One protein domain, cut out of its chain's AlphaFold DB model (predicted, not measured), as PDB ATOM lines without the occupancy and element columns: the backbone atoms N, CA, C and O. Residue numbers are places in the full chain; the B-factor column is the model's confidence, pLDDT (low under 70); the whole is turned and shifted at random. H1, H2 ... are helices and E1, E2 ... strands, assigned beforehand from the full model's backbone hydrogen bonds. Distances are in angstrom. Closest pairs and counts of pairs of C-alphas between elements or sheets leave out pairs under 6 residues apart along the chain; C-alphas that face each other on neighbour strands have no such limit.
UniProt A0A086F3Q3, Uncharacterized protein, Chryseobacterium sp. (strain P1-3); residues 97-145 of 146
ATOM      1  N   GLU A  97      98.096 144.059 136.080       81.25
ATOM      2  CA  GLU A  97      99.355 143.587 136.647       81.25
ATOM      3  C   GLU A  97     100.567 143.932 135.764       81.25
ATOM      4  O   GLU A  97     101.660 144.188 136.282       81.25
ATOM      5  N   PHE A  98     100.370 144.037 134.446       78.81
ATOM      6  CA  PHE A  98     101.417 144.366 133.472       78.81
ATOM      7  C   PHE A  98     101.387 145.824 133.013       78.81
ATOM      8  O   PHE A  98     102.359 146.315 132.436       78.81
ATOM      9  N   SER A  99     100.307 146.540 133.313       77.88
ATOM     10  CA  SER A  99     100.169 147.966 133.033       77.88
ATOM     11  C   SER A  99     100.835 148.828 134.112       77.88
ATOM     12  O   SER A  99     100.721 148.560 135.307       77.88
ATOM     13  N   THR A 100     101.489 149.924 133.715       74.12
ATOM     14  CA  THR A 100     102.028 150.918 134.667       74.12
ATOM     15  C   THR A 100     101.110 152.125 134.850       74.12
ATOM     16  O   THR A 100     101.121 152.751 135.911       74.12
ATOM     17  N   GLY A 101     100.280 152.441 133.850       70.00
ATOM     18  CA  GLY A 101      99.244 153.471 133.950       70.00
ATOM     19  C   GLY A 101      98.000 152.944 134.666       70.00
ATOM     20  O   GLY A 101      97.534 151.856 134.341       70.00
ATOM     21  N   LYS A 102      97.449 153.703 135.628       67.06
ATOM     22  CA  LYS A 102      96.224 153.326 136.374       67.06
ATOM     23  C   LYS A 102      94.948 153.476 135.541       67.06
ATOM     24  O   LYS A 102      94.056 152.643 135.639       67.06
ATOM     25  N   SER A 103      94.896 154.507 134.710       66.56
ATOM     26  CA  SER A 103      93.838 154.773 133.737       66.56
ATOM     27  C   SER A 103      94.461 155.443 132.517       66.56
ATOM     28  O   SER A 103      95.564 155.994 132.618       66.56
ATOM     29  N   PHE A 104      93.777 155.413 131.374       67.75
ATOM     30  CA  PHE A 104      94.086 156.363 130.308       67.75
ATOM     31  C   PHE A 104      93.794 157.776 130.842       67.75
ATOM     32  O   PHE A 104      92.825 157.970 131.583       67.75
ATOM     33  N   SER A 105      94.694 158.729 130.614       65.38
ATOM     34  CA  SER A 105      94.569 160.079 131.167       65.38
ATOM     35  C   SER A 105      95.290 161.092 130.298       65.38
ATOM     36  O   SER A 105      96.469 160.923 129.990       65.38
ATOM     37  N   ASP A 106      94.614 162.209 130.049       62.34
ATOM     38  CA  ASP A 106      95.129 163.353 129.289       62.34
ATOM     39  C   ASP A 106      96.264 164.096 130.015       62.34
ATOM     40  O   ASP A 106      96.884 165.008 129.471       62.34
ATOM     41  N   LYS A 107      96.587 163.692 131.255       67.88
ATOM     42  CA  LYS A 107      97.747 164.208 131.999       67.88
ATOM     43  C   LYS A 107      99.068 163.912 131.289       67.88
ATOM     44  O   LYS A 107     100.050 164.613 131.524       67.88
ATOM     45  N   PHE A 108      99.111 162.885 130.442       67.88
ATOM     46  CA  PHE A 108     100.297 162.536 129.671       67.88
ATOM     47  C   PHE A 108     100.093 162.908 128.206       67.88
ATOM     48  O   PHE A 108      99.221 162.368 127.536       67.88
ATOM     49  N   LYS A 109     100.958 163.786 127.683       75.62
ATOM     50  CA  LYS A 109     100.957 164.151 126.255       75.62
ATOM     51  C   LYS A 109     101.340 162.985 125.338       75.62
ATOM     52  O   LYS A 109     101.091 163.052 124.144       75.62
ATOM     53  N   LEU A 110     101.984 161.952 125.889       78.81
ATOM     54  CA  LEU A 110     102.435 160.763 125.173       78.81
ATOM     55  C   LEU A 110     102.224 159.518 126.037       78.81
ATOM     56  O   LEU A 110     102.544 159.514 127.228       78.81
ATOM     57  N   SER A 111     101.768 158.445 125.401       79.56
ATOM     58  CA  SER A 111     101.674 157.107 125.985       79.56
ATOM     59  C   SER A 111     102.420 156.111 125.108       79.56
ATOM     60  O   SER A 111     102.462 156.259 123.886       79.56
ATOM     61  N   ARG A 112     103.010 155.081 125.720       79.56
ATOM     62  CA  ARG A 112     103.575 153.946 124.987       79.56
ATOM     63  C   ARG A 112     102.572 152.803 125.013       79.56
ATOM     64  O   ARG A 112     102.212 152.321 126.083       79.56
ATOM     65  N   LEU A 113     102.162 152.358 123.833       79.44
ATOM     66  CA  LEU A 113     101.339 151.168 123.664       79.44
ATOM     67  C   LEU A 113     102.188 150.077 123.016       79.44
ATOM     68  O   LEU A 113     102.780 150.307 121.960       79.44
ATOM     69  N   LEU A 114     102.258 148.910 123.653       77.94
ATOM     70  CA  LEU A 114     102.887 147.726 123.079       77.94
ATOM     71  C   LEU A 114     101.779 146.785 122.608       77.94
ATOM     72  O   LEU A 114     101.018 146.277 123.422       77.94
ATOM     73  N   THR A 115     101.680 146.568 121.298       77.94
ATOM     74  CA  THR A 115     100.760 145.578 120.723       77.94
ATOM     75  C   THR A 115     101.559 144.328 120.384       77.94
ATOM     76  O   THR A 115     102.501 144.411 119.599       77.94
ATOM     77  N   LEU A 116     101.196 143.195 120.981       78.44
ATOM     78  CA  LEU A 116     101.787 141.892 120.693       78.44
ATOM     79  C   LEU A 116     100.731 141.028 120.009       78.44
ATOM     80  O   LEU A 116      99.614 140.914 120.507       78.44
ATOM     81  N   GLN A 117     101.091 140.434 118.875       79.88
ATOM     82  CA  GLN A 117     100.310 139.364 118.270       79.88
ATOM     83  C   GLN A 117     100.918 138.045 118.720       79.88
ATOM     84  O   GLN A 117     102.131 137.858 118.621       79.88
ATOM     85  N   VAL A 118     100.078 137.173 119.257       81.81
ATOM     86  CA  VAL A 118     100.505 135.937 119.897       81.81
ATOM     87  C   VAL A 118      99.570 134.807 119.503       81.81
ATOM     88  O   VAL A 118      98.385 135.031 119.264       81.81
ATOM     89  N   ASP A 119     100.121 133.610 119.412       85.94
ATOM     90  CA  ASP A 119      99.445 132.358 119.074       85.94
ATOM     91  C   ASP A 119      99.202 131.473 120.311       85.94
ATOM     92  O   ASP A 119      98.301 130.639 120.307       85.94
ATOM     93  N   ASP A 120      99.961 131.699 121.387       87.62
ATOM     94  CA  ASP A 120      99.886 130.973 122.655       87.62
ATOM     95  C   ASP A 120      99.775 131.957 123.833       87.62
ATOM     96  O   ASP A 120     100.709 132.705 124.156       87.62
ATOM     97  N   ILE A 121      98.604 131.985 124.475       81.06
ATOM     98  CA  ILE A 121      98.304 132.958 125.531       81.06
ATOM     99  C   ILE A 121      99.090 132.695 126.822       81.06
ATOM    100  O   ILE A 121      99.476 133.650 127.502       81.06
ATOM    101  N   ASP A 122      99.413 131.437 127.121       82.56
ATOM    102  CA  ASP A 122     100.142 131.063 128.335       82.56
ATOM    103  C   ASP A 122     101.608 131.490 128.224       82.56
ATOM    104  O   ASP A 122     102.140 132.179 129.103       82.56
ATOM    105  N   LYS A 123     102.246 131.209 127.077       83.94
ATOM    106  CA  LYS A 123     103.603 131.709 126.789       83.94
ATOM    107  C   LYS A 123     103.658 133.234 126.774       83.94
ATOM    108  O   LYS A 123     104.647 133.832 127.211       83.94
ATOM    109  N   THR A 124     102.594 133.871 126.295       83.19
ATOM    110  CA  THR A 124     102.484 135.333 126.279       83.19
ATOM    111  C   THR A 124     102.470 135.909 127.681       83.19
ATOM    112  O   THR A 124     103.159 136.894 127.941       83.19
ATOM    113  N   TYR A 125     101.735 135.291 128.601       82.62
ATOM    114  CA  TYR A 125     101.668 135.749 129.983       82.62
ATOM    115  C   TYR A 125     103.056 135.738 130.645       82.62
ATOM    116  O   TYR A 125     103.454 136.708 131.296       82.62
ATOM    117  N   ASP A 126     103.855 134.697 130.402       82.69
ATOM    118  CA  ASP A 126     105.228 134.621 130.907       82.69
ATOM    119  C   ASP A 126     106.174 135.634 130.248       82.69
ATOM    120  O   ASP A 126     107.033 136.220 130.921       82.69
ATOM    121  N   LEU A 127     105.998 135.915 128.954       81.81
ATOM    122  CA  LEU A 127     106.715 136.996 128.274       81.81
ATOM    123  C   LEU A 127     106.350 138.371 128.858       81.81
ATOM    124  O   LEU A 127     107.236 139.201 129.091       81.81
ATOM    125  N   LEU A 128     105.067 138.616 129.133       83.00
ATOM    126  CA  LEU A 128     104.580 139.859 129.729       83.00
ATOM    127  C   LEU A 128     105.101 140.050 131.156       83.00
ATOM    128  O   LEU A 128     105.529 141.156 131.497       83.00
ATOM    129  N   LYS A 129     105.189 138.988 131.967       80.25
ATOM    130  CA  LYS A 129     105.861 139.041 133.280       80.25
ATOM    131  C   LYS A 129     107.304 139.523 133.152       80.25
ATOM    132  O   LYS A 129     107.690 140.474 133.829       80.25
ATOM    133  N   LYS A 130     108.086 138.927 132.244       77.50
ATOM    134  CA  LYS A 130     109.492 139.310 132.020       77.50
ATOM    135  C   LYS A 130     109.616 140.756 131.522       77.50
ATOM    136  O   LYS A 130     110.442 141.525 132.013       77.50
ATOM    137  N   THR A 131     108.758 141.152 130.585       74.38
ATOM    138  CA  THR A 131     108.822 142.462 129.913       74.38
ATOM    139  C   THR A 131     108.294 143.601 130.790       74.38
ATOM    140  O   THR A 131     108.841 144.705 130.775       74.38
ATOM    141  N   SER A 132     107.265 143.352 131.604       70.75
ATOM    142  CA  SER A 132     106.708 144.350 132.527       70.75
ATOM    143  C   SER A 132     107.732 144.808 133.572       70.75
ATOM    144  O   SER A 132     107.779 145.997 133.899       70.75
ATOM    145  N   GLY A 133     108.620 143.912 134.022       65.44
ATOM    146  CA  GLY A 133     109.771 144.258 134.859       65.44
ATOM    147  C   GLY A 133     110.689 145.285 134.190       65.44
ATOM    148  O   GLY A 133     110.993 146.321 134.778       65.44
ATOM    149  N   PHE A 134     111.044 145.066 132.920       62.59
ATOM    150  CA  PHE A 134     111.870 145.993 132.137       62.59
ATOM    151  C   PHE A 134     111.192 147.356 131.911       62.59
ATOM    152  O   PHE A 134     111.822 148.409 132.040       62.59
ATOM    153  N   LEU A 135     109.891 147.354 131.614       64.38
ATOM    154  CA  LEU A 135     109.117 148.575 131.368       64.38
ATOM    155  C   LEU A 135     108.958 149.437 132.629       64.38
ATOM    156  O   LEU A 135     108.948 150.665 132.533       64.38
ATOM    157  N   ARG A 136     108.893 148.822 133.818       63.94
ATOM    158  CA  ARG A 136     108.820 149.535 135.106       63.94
ATOM    159  C   ARG A 136     110.127 150.240 135.485       63.94
ATOM    160  O   ARG A 136     110.068 151.258 136.172       63.94
ATOM    161  N   ILE A 137     111.279 149.739 135.031       54.91
ATOM    162  CA  ILE A 137     112.608 150.270 135.387       54.91
ATOM    163  C   ILE A 137     112.905 151.604 134.674       54.91
ATOM    164  O   ILE A 137     113.552 152.479 135.243       54.91
ATOM    165  N   LYS A 138     112.365 151.844 133.470       55.53
ATOM    166  CA  LYS A 138     112.576 153.099 132.707       55.53
ATOM    167  C   LYS A 138     111.594 154.221 133.085       55.53
ATOM    168  O   LYS A 138     111.053 154.902 132.216       55.53
ATOM    169  N   LYS A 139     111.363 154.414 134.386       52.62
ATOM    170  CA  LYS A 139     110.289 155.223 134.998       52.62
ATOM    171  C   LYS A 139     110.393 156.751 134.826       52.62
ATOM    172  O   LYS A 139     109.925 157.493 135.682       52.62
ATOM    173  N   ASN A 140     110.934 157.246 133.717       50.03
ATOM    174  CA  ASN A 140     111.024 158.678 133.455       50.03
ATOM    175  C   ASN A 140     110.034 159.074 132.344       50.03
ATOM    176  O   ASN A 140     110.379 159.128 131.169       50.03
ATOM    177  N   LYS A 141     108.799 159.390 132.771       56.59
ATOM    178  CA  LYS A 141     107.768 160.205 132.078       56.59
ATOM    179  C   LYS A 141     106.801 159.562 131.060       56.59
ATOM    180  O   LYS A 141     106.025 160.314 130.477       56.59
ATOM    181  N   ILE A 142     106.758 158.239 130.860       59.38
ATOM    182  CA  ILE A 142     105.809 157.615 129.904       59.38
ATOM    183  C   ILE A 142     105.002 156.477 130.550       59.38
ATOM    184  O   ILE A 142     105.576 155.524 131.076       59.38
ATOM    185  N   SER A 143     103.669 156.554 130.465       59.44
ATOM    186  CA  SER A 143     102.756 155.469 130.857       59.44
ATOM    187  C   SER A 143     102.763 154.356 129.809       59.44
ATOM    188  O   SER A 143     102.722 154.638 128.609       59.44
ATOM    189  N   THR A 144     102.823 153.098 130.259       63.22
ATOM    190  CA  THR A 144     102.725 151.919 129.387       63.22
ATOM    191  C   THR A 144     101.463 151.127 129.700       63.22
ATOM    192  O   THR A 144     101.181 150.841 130.870       63.22
ATOM    193  N   TYR A 145     100.724 150.791 128.646       63.38
ATOM    194  CA  TYR A 145      99.498 150.001 128.698       63.38
ATOM    195  C   TYR A 145      99.705 148.707 127.915       63.38
ATOM    196  O   TYR A 145     100.307 148.731 126.835       63.38
TER     197      TYR A 145
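This is residues 97 to 145 of the 146 residues of an uncharacterized protein of Chryseobacterium sp. (strain P1-3) (UniProt A0A086F3Q3). After an unnamed stretch, residues 97 to 110, the chain makes one long narrow loop: from E1 it runs out to a far turn, the kinked helix H1 leads back, and E2 comes in beside E1 as a tiny parallel sheet. The printed part has 49 residues, under half of them in named elements, in the order E1, H1, E2; the class is mixed, helices and strands. It is only just loose, close to compact, with a radius of gyration of the C-alphas of 11.8 A, and elongated, spanning 34 by 19 by 14 A.

E1, residues 111 to 113, and E2, residues 143 to 145, are parallel neighbours at 26 degrees; N 112 and O 143 are 2.9 A apart, within hydrogen-bond range. With H1, residues 121 to 137, they form a strand-helix-strand unit, two parallel neighbour strands with a helix between, its crossover right-handed. The closest C-alphas of H1 and E2, Leu 135 and Thr 144, are 7.5 A apart. In H1, 11 of 13 O i to N i+4 pairs are within hydrogen-bond range.

E1 begins at C-alpha 111 (101.674, 157.107, 125.985). H1, 24.5 A long, has a kink of 28 degrees near residue 130. E2 ends at C-alpha 145 (99.498, 150.001, 128.698).

The printed part has no cut. Residues 117 to 123, of which 121 to 123 belong to H1, stand free. The pLDDT is under 70 at residues 102 to 108 and 133 to 145.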